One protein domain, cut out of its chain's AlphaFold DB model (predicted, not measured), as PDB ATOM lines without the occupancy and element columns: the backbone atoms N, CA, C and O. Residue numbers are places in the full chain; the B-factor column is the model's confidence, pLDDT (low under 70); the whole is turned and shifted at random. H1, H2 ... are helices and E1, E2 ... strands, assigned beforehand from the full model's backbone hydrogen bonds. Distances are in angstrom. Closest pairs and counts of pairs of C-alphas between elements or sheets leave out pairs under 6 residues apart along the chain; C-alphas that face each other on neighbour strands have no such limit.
ATOM      1  N   ARG A  64       2.422 -47.950   6.700       75.75
ATOM      2  CA  ARG A  64       1.625 -49.107   7.092       75.75
ATOM      3  C   ARG A  64       0.687 -48.734   8.221       75.75
ATOM      4  O   ARG A  64       1.113 -48.258   9.268       75.75
ATOM      5  N   LEU A  65      -0.591 -49.014   8.030       77.62
ATOM      6  CA  LEU A  65      -1.563 -48.978   9.110       77.62
ATOM      7  C   LEU A  65      -1.272 -50.127  10.082       77.62
ATOM      8  O   LEU A  65      -1.350 -51.289   9.691       77.62
ATOM      9  N   LEU A  66      -0.923 -49.807  11.330       77.50
ATOM     10  CA  LEU A  66      -0.742 -50.808  12.386       77.50
ATOM     11  C   LEU A  66      -2.050 -51.067  13.130       77.50
ATOM     12  O   LEU A  66      -2.351 -52.207  13.475       77.50
ATOM     13  N   LYS A  67      -2.819 -50.007  13.394       76.06
ATOM     14  CA  LYS A  67      -4.029 -50.080  14.207       76.06
ATOM     15  C   LYS A  67      -5.054 -49.056  13.742       76.06
ATOM     16  O   LYS A  67      -4.737 -47.876  13.621       76.06
ATOM     17  N   TRP A  68      -6.281 -49.511  13.514       75.31
ATOM     18  CA  TRP A  68      -7.408 -48.670  13.120       75.31
ATOM     19  C   TRP A  68      -8.518 -48.786  14.159       75.31
ATOM     20  O   TRP A  68      -9.403 -49.628  14.043       75.31
ATOM     21  N   GLU A  69      -8.438 -47.959  15.198       74.06
ATOM     22  CA  GLU A  69      -9.490 -47.817  16.207       74.06
ATOM     23  C   GLU A  69      -9.807 -46.326  16.398       74.06
ATOM     24  O   GLU A  69      -9.439 -45.754  17.427       74.06
ATOM     25  N   PRO A  70     -10.436 -45.662  15.404       74.94
ATOM     26  CA  PRO A  70     -10.801 -44.257  15.528       74.94
ATOM     27  C   PRO A  70     -11.674 -44.052  16.771       74.94
ATOM     28  O   PRO A  70     -12.716 -44.686  16.941       74.94
ATOM     29  N   LYS A  71     -11.222 -43.177  17.670       72.25
ATOM     30  CA  LYS A  71     -11.942 -42.846  18.899       72.25
ATOM     31  C   LYS A  71     -13.250 -42.147  18.556       72.25
ATOM     32  O   LYS A  71     -13.312 -41.334  17.637       72.25
ATOM     33  N   THR A  72     -14.285 -42.420  19.346       60.12
ATOM     34  CA  THR A  72     -15.558 -41.709  19.225       60.12
ATOM     35  C   THR A  72     -15.363 -40.229  19.554       60.12
ATOM     36  O   THR A  72     -14.831 -39.924  20.627       60.12
ATOM     37  N   PRO A  73     -15.792 -39.310  18.673       67.44
ATOM     38  CA  PRO A  73     -15.790 -37.887  18.974       67.44
ATOM     39  C   PRO A  73     -16.698 -37.565  20.171       67.44
ATOM     40  O   PRO A  73     -17.665 -38.295  20.413       67.44
ATOM     41  N   PRO A  74     -16.438 -36.464  20.902       65.81
ATOM     42  CA  PRO A  74     -15.357 -35.489  20.708       65.81
ATOM     43  C   PRO A  74     -13.990 -35.982  21.227       65.81
ATOM     44  O   PRO A  74     -13.870 -36.405  22.375       65.81
ATOM     45  N   VAL A  75     -12.936 -35.881  20.405       69.62
ATOM     46  CA  VAL A  75     -11.561 -36.262  20.786       69.62
ATOM     47  C   VAL A  75     -10.703 -35.018  20.964       69.62
ATOM     48  O   VAL A  75     -10.500 -34.260  20.021       69.62
ATOM     49  N   ALA A  76     -10.158 -34.806  22.159       72.88
ATOM     50  CA  ALA A  76      -9.179 -33.748  22.376       72.88
ATOM     51  C   ALA A  76      -7.837 -34.138  21.733       72.88
ATOM     52  O   ALA A  76      -7.215 -35.117  22.143       72.88
ATOM     53  N   VAL A  77      -7.399 -33.361  20.741       73.69
ATOM     54  CA  VAL A  77      -6.084 -33.486  20.107       73.69
ATOM     55  C   VAL A  77      -5.192 -32.343  20.579       73.69
ATOM     56  O   VAL A  77      -5.496 -31.156  20.414       73.69
ATOM     57  N   VAL A  78      -4.060 -32.708  21.172       70.44
ATOM     58  CA  VAL A  78      -3.033 -31.793  21.671       70.44
ATOM     59  C   VAL A  78      -2.584 -30.855  20.543       70.44
ATOM     60  O   VAL A  78      -2.355 -31.290  19.418       70.44
ATOM     61  N   ARG A  79      -2.469 -29.556  20.854       66.06
ATOM     62  CA  ARG A  79      -2.163 -28.431  19.936       66.06
ATOM     63  C   ARG A  79      -3.257 -28.022  18.943       66.06
ATOM     64  O   ARG A  79      -3.124 -26.939  18.382       66.06
ATOM     65  N   MET A  80      -4.324 -28.802  18.742       65.38
ATOM     66  CA  MET A  80      -5.375 -28.460  17.769       65.38
ATOM     67  C   MET A  80      -6.748 -28.176  18.388       65.38
ATOM     68  O   MET A  80      -7.499 -27.371  17.844       65.38
ATOM     69  N   GLY A  81      -7.059 -28.790  19.534       73.56
ATOM     70  CA  GLY A  81      -8.323 -28.601  20.245       73.56
ATOM     71  C   GLY A  81      -9.226 -29.832  20.183       73.56
ATOM     72  O   GLY A  81      -8.748 -30.963  20.110       73.56
ATOM     73  N   ILE A  82     -10.540 -29.622  20.261       71.50
ATOM     74  CA  ILE A  82     -11.528 -30.704  20.233       71.50
ATOM     75  C   ILE A  82     -11.853 -31.052  18.778       71.50
ATOM     76  O   ILE A  82     -12.406 -30.239  18.040       71.50
ATOM     77  N   VAL A  83     -11.515 -32.274  18.377       68.56
ATOM     78  CA  VAL A  83     -11.874 -32.850  17.083       68.56
ATOM     79  C   VAL A  83     -13.247 -33.498  17.203       68.56
ATOM     80  O   VAL A  83     -13.408 -34.560  17.808       68.56
ATOM     81  N   SER A  84     -14.234 -32.843  16.602       64.12
ATOM     82  CA  SER A  84     -15.604 -33.351  16.495       64.12
ATOM     83  C   SER A  84     -15.770 -34.326  15.319       64.12
ATOM     84  O   SER A  84     -16.503 -35.302  15.423       64.12
ATOM     85  N   ASN A  85     -14.976 -34.156  14.252       68.94
ATOM     86  CA  ASN A  85     -14.950 -35.045  13.087       68.94
ATOM     87  C   ASN A  85     -13.634 -35.825  12.996       68.94
ATOM     88  O   ASN A  85     -12.696 -35.415  12.303       68.94
ATOM     89  N   VAL A  86     -13.569 -36.959  13.695       72.00
ATOM     90  CA  VAL A  86     -12.365 -37.799  13.779       72.00
ATOM     91  C   VAL A  86     -11.969 -38.365  12.412       72.00
ATOM     92  O   VAL A  86     -10.805 -38.270  12.035       72.00
ATOM     93  N   ASP A  87     -12.916 -38.836  11.603       69.94
ATOM     94  CA  ASP A  87     -12.623 -39.410  10.281       69.94
ATOM     95  C   ASP A  87     -12.078 -38.375   9.288       69.94
ATOM     96  O   ASP A  87     -11.059 -38.600   8.628       69.94
ATOM     97  N   LYS A  88     -12.693 -37.184   9.235       70.06
ATOM     98  CA  LYS A  88     -12.212 -36.069   8.400       70.06
ATOM     99  C   LYS A  88     -10.801 -35.657   8.813       70.06
ATOM    100  O   LYS A  88      -9.963 -35.362   7.959       70.06
ATOM    101  N   PHE A  89     -10.536 -35.662  10.117       77.50
ATOM    102  CA  PHE A  89      -9.225 -35.366  10.669       77.50
ATOM    103  C   PHE A  89      -8.183 -36.429  10.301       77.50
ATOM    104  O   PHE A  89      -7.088 -36.073   9.858       77.50
ATOM    105  N   ILE A  90      -8.526 -37.715  10.400       79.56
ATOM    106  CA  ILE A  90      -7.663 -38.826   9.980       79.56
ATOM    107  C   ILE A  90      -7.348 -38.704   8.487       79.56
ATOM    108  O   ILE A  90      -6.179 -38.693   8.104       79.56
ATOM    109  N   GLY A  91      -8.361 -38.524   7.636       77.75
ATOM    110  CA  GLY A  91      -8.180 -38.396   6.188       77.75
ATOM    111  C   GLY A  91      -7.341 -37.180   5.777       77.75
ATOM    112  O   GLY A  91      -6.504 -37.276   4.874       77.75
ATOM    113  N   ALA A  92      -7.526 -36.035   6.444       79.50
ATOM    114  CA  ALA A  92      -6.703 -34.846   6.228       79.50
ATOM    115  C   ALA A  92      -5.253 -35.073   6.683       79.50
ATOM    116  O   ALA A  92      -4.315 -34.754   5.950       79.50
ATOM    117  N   THR A  93      -5.065 -35.691   7.848       83.69
ATOM    118  CA  THR A  93      -3.742 -35.977   8.410       83.69
ATOM    119  C   THR A  93      -2.963 -36.980   7.562       83.69
ATOM    120  O   THR A  93      -1.783 -36.771   7.294       83.69
ATOM    121  N   VAL A  94      -3.615 -38.034   7.064       81.44
ATOM    122  CA  VAL A  94      -2.997 -39.004   6.146       81.44
ATOM    123  C   VAL A  94      -2.572 -38.323   4.840       81.44
ATOM    124  O   VAL A  94      -1.479 -38.591   4.336       81.44
ATOM    125  N   ARG A  95      -3.369 -37.380   4.314       80.31
ATOM    126  CA  ARG A  95      -2.979 -36.563   3.149       80.31
ATOM    127  C   ARG A  95      -1.767 -35.671   3.431       80.31
ATOM    128  O   ARG A  95      -0.881 -35.581   2.584       80.31
ATOM    129  N   GLN A  96      -1.699 -35.051   4.605       83.94
ATOM    130  CA  GLN A  96      -0.538 -34.256   5.023       83.94
ATOM    131  C   GLN A  96       0.715 -35.128   5.197       83.94
ATOM    132  O   GLN A  96       1.796 -34.750   4.751       83.94
ATOM    133  N   LEU A  97       0.569 -36.324   5.778       83.06
ATOM    134  CA  LEU A  97       1.645 -37.308   5.917       83.06
ATOM    135  C   LEU A  97       2.168 -37.760   4.554       83.06
ATOM    136  O   LEU A  97       3.378 -37.780   4.338       83.06
ATOM    137  N   ARG A  98       1.266 -38.033   3.608       80.62
ATOM    138  CA  ARG A  98       1.615 -38.327   2.216       80.62
ATOM    139  C   ARG A  98       2.399 -37.186   1.572       80.62
ATOM    140  O   ARG A  98       3.461 -37.423   1.009       80.62
ATOM    141  N   ALA A  99       1.901 -35.956   1.679       81.50
ATOM    142  CA  ALA A  99       2.584 -34.789   1.135       81.50
ATOM    143  C   ALA A  99       3.998 -34.641   1.711       81.50
ATOM    144  O   ALA A  99       4.937 -34.379   0.965       81.50
ATOM    145  N   ARG A 100       4.167 -34.890   3.014       83.38
ATOM    146  CA  ARG A 100       5.475 -34.862   3.673       83.38
ATOM    147  C   ARG A 100       6.420 -35.945   3.148       83.38
ATOM    148  O   ARG A 100       7.601 -35.669   2.974       83.38
ATOM    149  N   LEU A 101       5.917 -37.152   2.883       78.50
ATOM    150  CA  LEU A 101       6.701 -38.239   2.281       78.50
ATOM    151  C   LEU A 101       7.088 -37.956   0.826       78.50
ATOM    152  O   LEU A 101       8.171 -38.336   0.401       78.50
ATOM    153  N   GLU A 102       6.245 -37.235   0.090       78.81
ATOM    154  CA  GLU A 102       6.530 -36.762  -1.269       78.81
ATOM    155  C   GLU A 102       7.427 -35.503  -1.309       78.81
ATOM    156  O   GLU A 102       7.685 -34.979  -2.390       78.81
ATOM    157  N   GLY A 103       7.881 -34.980  -0.160       78.75
ATOM    158  CA  GLY A 103       8.692 -33.754  -0.084       78.75
ATOM    159  C   GLY A 103       7.912 -32.453  -0.334       78.75
ATOM    160  O   GLY A 103       8.502 -31.409  -0.598       78.75
ATOM    161  N   LYS A 104       6.576 -32.492  -0.265       77.38
ATOM    162  CA  LYS A 104       5.667 -31.349  -0.461       77.38
ATOM    163  C   LYS A 104       5.279 -30.725   0.880       77.38
ATOM    164  O   LYS A 104       4.125 -30.783   1.308       77.38
ATOM    165  N   ASP A 105       6.248 -30.102   1.542       73.25
ATOM    166  CA  ASP A 105       6.101 -29.540   2.896       73.25
ATOM    167  C   ASP A 105       5.013 -28.469   3.030       73.25
ATOM    168  O   ASP A 105       4.326 -28.385   4.051       73.25
ATOM    169  N   PHE A 106       4.789 -27.716   1.954       73.31
ATOM    170  CA  PHE A 106       3.732 -26.712   1.866       73.31
ATOM    171  C   PHE A 106       2.325 -27.314   2.026       73.31
ATOM    172  O   PHE A 106       1.474 -26.721   2.685       73.31
ATOM    173  N   LEU A 107       2.080 -28.520   1.496       71.31
ATOM    174  CA  LEU A 107       0.802 -29.234   1.655       71.31
ATOM    175  C   LEU A 107       0.700 -29.962   2.997       71.31
ATOM    176  O   LEU A 107      -0.403 -30.244   3.464       71.31
ATOM    177  N   ALA A 108       1.834 -30.257   3.631       70.94
ATOM    178  CA  ALA A 108       1.886 -30.868   4.954       70.94
ATOM    179  C   ALA A 108       1.626 -29.861   6.088       70.94
ATOM    180  O   ALA A 108       1.620 -30.257   7.249       70.94
ATOM    181  N   GLY A 109       1.418 -28.573   5.781       68.81
ATOM    182  CA  GLY A 109       1.169 -27.529   6.778       68.81
ATOM    183  C   GLY A 109       2.365 -27.263   7.696       68.81
ATOM    184  O   GLY A 109       2.158 -26.880   8.842       68.81
ATOM    185  N   ASN A 110       3.594 -27.508   7.218       74.94
ATOM    186  CA  ASN A 110       4.845 -27.449   7.993       74.94
ATOM    187  C   ASN A 110       4.916 -28.393   9.206       74.94
ATOM    188  O   ASN A 110       5.790 -28.247  10.059       74.94
ATOM    189  N   TRP A 111       4.038 -29.394   9.284       78.50
ATOM    190  CA  TRP A 111       4.066 -30.357  10.375       78.50
ATOM    191  C   TRP A 111       5.164 -31.408  10.194       78.50
ATOM    192  O   TRP A 111       5.410 -31.922   9.096       78.50
ATOM    193  N   SER A 112       5.806 -31.791  11.298       80.25
ATOM    194  CA  SER A 112       6.794 -32.869  11.276       80.25
ATOM    195  C   SER A 112       6.130 -34.238  11.111       80.25
ATOM    196  O   SER A 112       5.033 -34.472  11.614       80.25
ATOM    197  N   ARG A 113       6.834 -35.198  10.486       81.69
ATOM    198  CA  ARG A 113       6.371 -36.599  10.358       81.69
ATOM    199  C   ARG A 113       5.924 -37.181  11.704       81.69
ATOM    200  O   ARG A 113       4.853 -37.759  11.786       81.69
ATOM    201  N   ARG A 114       6.711 -36.954  12.764       80.75
ATOM    202  CA  ARG A 114       6.374 -37.382  14.131       80.75
ATOM    203  C   ARG A 114       5.081 -36.752  14.647       80.75
ATOM    204  O   ARG A 114       4.274 -37.460  15.217       80.75
ATOM    205  N   GLU A 115       4.845 -35.465  14.394       84.69
ATOM    206  CA  GLU A 115       3.606 -34.788  14.814       84.69
ATOM    207  C   GLU A 115       2.378 -35.261  14.023       84.69
ATOM    208  O   GLU A 115       1.256 -35.207  14.518       84.69
ATOM    209  N   LEU A 116       2.565 -35.674  12.767       82.94
ATOM    210  CA  LEU A 116       1.509 -36.262  11.938       82.94
ATOM    211  C   LEU A 116       1.136 -37.671  12.405       82.94
ATOM    212  O   LEU A 116      -0.036 -38.023  12.374       82.94
ATOM    213  N   VAL A 117       2.107 -38.457  12.869       84.25
ATOM    214  CA  VAL A 117       1.849 -39.779  13.457       84.25
ATOM    215  C   VAL A 117       1.228 -39.641  14.846       84.25
ATOM    216  O   VAL A 117       0.168 -40.204  15.084       84.25
ATOM    217  N   ASP A 118       1.803 -38.805  15.712       84.81
ATOM    218  CA  ASP A 118       1.323 -38.587  17.083       84.81
ATOM    219  C   ASP A 118      -0.157 -38.170  17.119       84.81
ATOM    220  O   ASP A 118      -0.954 -38.718  17.879       84.81
ATOM    221  N   ARG A 119      -0.585 -37.276  16.220       84.06
ATOM    222  CA  ARG A 119      -1.998 -36.872  16.159       84.06
ATOM    223  C   ARG A 119      -2.926 -37.988  15.667       84.06
ATOM    224  O   ARG A 119      -4.076 -38.030  16.095       84.06
ATOM    225  N   LEU A 120      -2.452 -38.870  14.775       83.06
ATOM    226  CA  LEU A 120      -3.210 -40.056  14.362       83.06
ATOM    227  C   LEU A 120      -3.369 -40.995  15.561       83.06
ATOM    228  O   LEU A 120      -4.478 -41.455  15.835       83.06
ATOM    229  N   GLU A 121      -2.305 -41.198  16.340       84.69
ATOM    230  CA  GLU A 121      -2.347 -42.031  17.544       84.69
ATOM    231  C   GLU A 121      -3.311 -41.467  18.594       84.69
ATOM    232  O   GLU A 121      -4.076 -42.211  19.213       84.69
ATOM    233  N   GLN A 122      -3.360 -40.140  18.747       82.00
ATOM    234  CA  GLN A 122      -4.294 -39.476  19.658       82.00
ATOM    235  C   GLN A 122      -5.759 -39.743  19.304       82.00
ATOM    236  O   GLN A 122      -6.577 -39.924  20.214       82.00
ATOM    237  N   VAL A 123      -6.082 -39.845  18.014       78.50
ATOM    238  CA  VAL A 123      -7.419 -40.228  17.539       78.50
ATOM    239  C   VAL A 123      -7.617 -41.740  17.419       78.50
ATOM    240  O   VAL A 123      -8.688 -42.163  17.007       78.50
ATOM    241  N   GLY A 124      -6.645 -42.558  17.837       75.88
ATOM    242  CA  GLY A 124      -6.738 -44.023  17.868       75.88
ATOM    243  C   GLY A 124      -6.326 -44.728  16.568       75.88
ATOM    244  O   GLY A 124      -6.532 -45.933  16.408       75.88
ATOM    245  N   VAL A 125      -5.695 -43.999  15.650       80.94
ATOM    246  CA  VAL A 125      -5.117 -44.534  14.414       80.94
ATOM    247  C   VAL A 125      -3.602 -44.628  14.563       80.94
ATOM    248  O   VAL A 125      -2.902 -43.626  14.564       80.94
ATOM    249  N   VAL A 126      -3.061 -45.839  14.658       80.56
ATOM    250  CA  VAL A 126      -1.608 -46.040  14.730       80.56
ATOM    251  C   VAL A 126      -1.092 -46.378  13.342       80.56
ATOM    252  O   VAL A 126      -1.496 -47.375  12.737       80.56
ATOM    253  N   VAL A 127      -0.168 -45.560  12.846       80.06
ATOM    254  CA  VAL A 127       0.501 -45.770  11.561       80.06
ATOM    255  C   VAL A 127       2.007 -45.873  11.761       80.06
ATOM    256  O   VAL A 127       2.602 -45.118  12.522       80.06
ATOM    257  N   SER A 128       2.631 -46.807  11.055       79.38
ATOM    258  CA  SER A 128       4.078 -46.931  10.956       79.38
ATOM    259  C   SER A 128       4.536 -46.351   9.632       79.38
ATOM    260  O   SER A 128       4.016 -46.713   8.581       79.38
ATOM    261  N   VAL A 129       5.513 -45.454   9.668       77.25
ATOM    262  CA  VAL A 129       6.146 -44.936   8.458       77.25
ATOM    263  C   VAL A 129       7.377 -45.797   8.192       77.25
ATOM    264  O   VAL A 129       8.352 -45.727   8.939       77.25
ATOM    265  N   GLU A 130       7.337 -46.619   7.143       69.81
ATOM    266  CA  GLU A 130       8.508 -47.330   6.636       69.81
ATOM    267  C   GLU A 130       9.473 -46.294   6.063       69.81
ATOM    268  O   GLU A 130       9.353 -45.826   4.931       69.81
TER     269      GLU A 130
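This is residues 64 to 130 of the 139 residues of an uncharacterized protein of Acidobacteria bacterium (UniProt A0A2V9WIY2). Two helices, H1 and H2, lie side by side and run opposite ways as a helical hairpin that makes the core; a ribbon of two strands, E1 and E4, packs on H2 through E4, with E1 on the far side of E4 from the helices. A second, small ribbon, the hairpin E2 and E3, sits at the end where H1 begins and H2 ends. The printed part has 67 residues, with two named helices and four named strands in the order E1 E2 E3 H1 H2 E4; both two-stranded sheets are antiparallel, and the class is mixed, helices and strands. The whole is compact, with a radius of gyration of the C-alphas of 11.2 A, and spans 32 by 24 by 16 A.

Begin at E1, residues 64 to 68, and look across to E4, residues 125 to 129: they are antiparallel neighbours at 169 degrees, with N 64 and O 128 2.8 A apart and N 126 and O 67 2.8 A apart, within hydrogen-bond range. Next comes the hairpin of E2, residues 75 to 77, and E3, residues 81 to 83, antiparallel at 138 degrees, with N 77 and O 81 2.8 A apart. A tight link leads to H1, residues 86 to 101, which touches H2, residues 113 to 122, in a helical hairpin: a shallow tilt of 16 degrees, opposite ways, the closest C-alphas being those of Leu 97 and Leu 116, 6.1 A apart. The closest C-alphas of H2 and E4 are those of Leu 120 and Val 126, 6.2 A apart. Those of E2 and H2 are Val 77 and Gln 122, 6.3 A apart. E1 is apart from H1 and from H2. In H1 every O i to N i+4 pair is within hydrogen-bond range; in H2, 5 of 6 are.

Find C-alpha 64 at (1.625, -49.107, 7.092), where E1 begins; it ends at C-alpha 68. E2 and E3 have three residues each. From C-alpha 86 at (-12.365, -37.799, 13.779), H1 runs 22.3 A to C-alpha 101. H2 runs 14.4 A from C-alpha 113 to C-alpha 122. E4 runs 12.7 A and ends at C-alpha 129, at (6.146, -44.936, 8.458).

The two C-alphas farthest apart are those of Thr 72 and Gly 103, at 32.0 A. The printed part has no cut. Look between H1 and H2 for the long link, 11 residues. The mean pLDDT of the printed part is 76.2; this model's confidence is under 70 at residues 72 to 75, 79 to 80, 83 to 85, 87, 109 and 130.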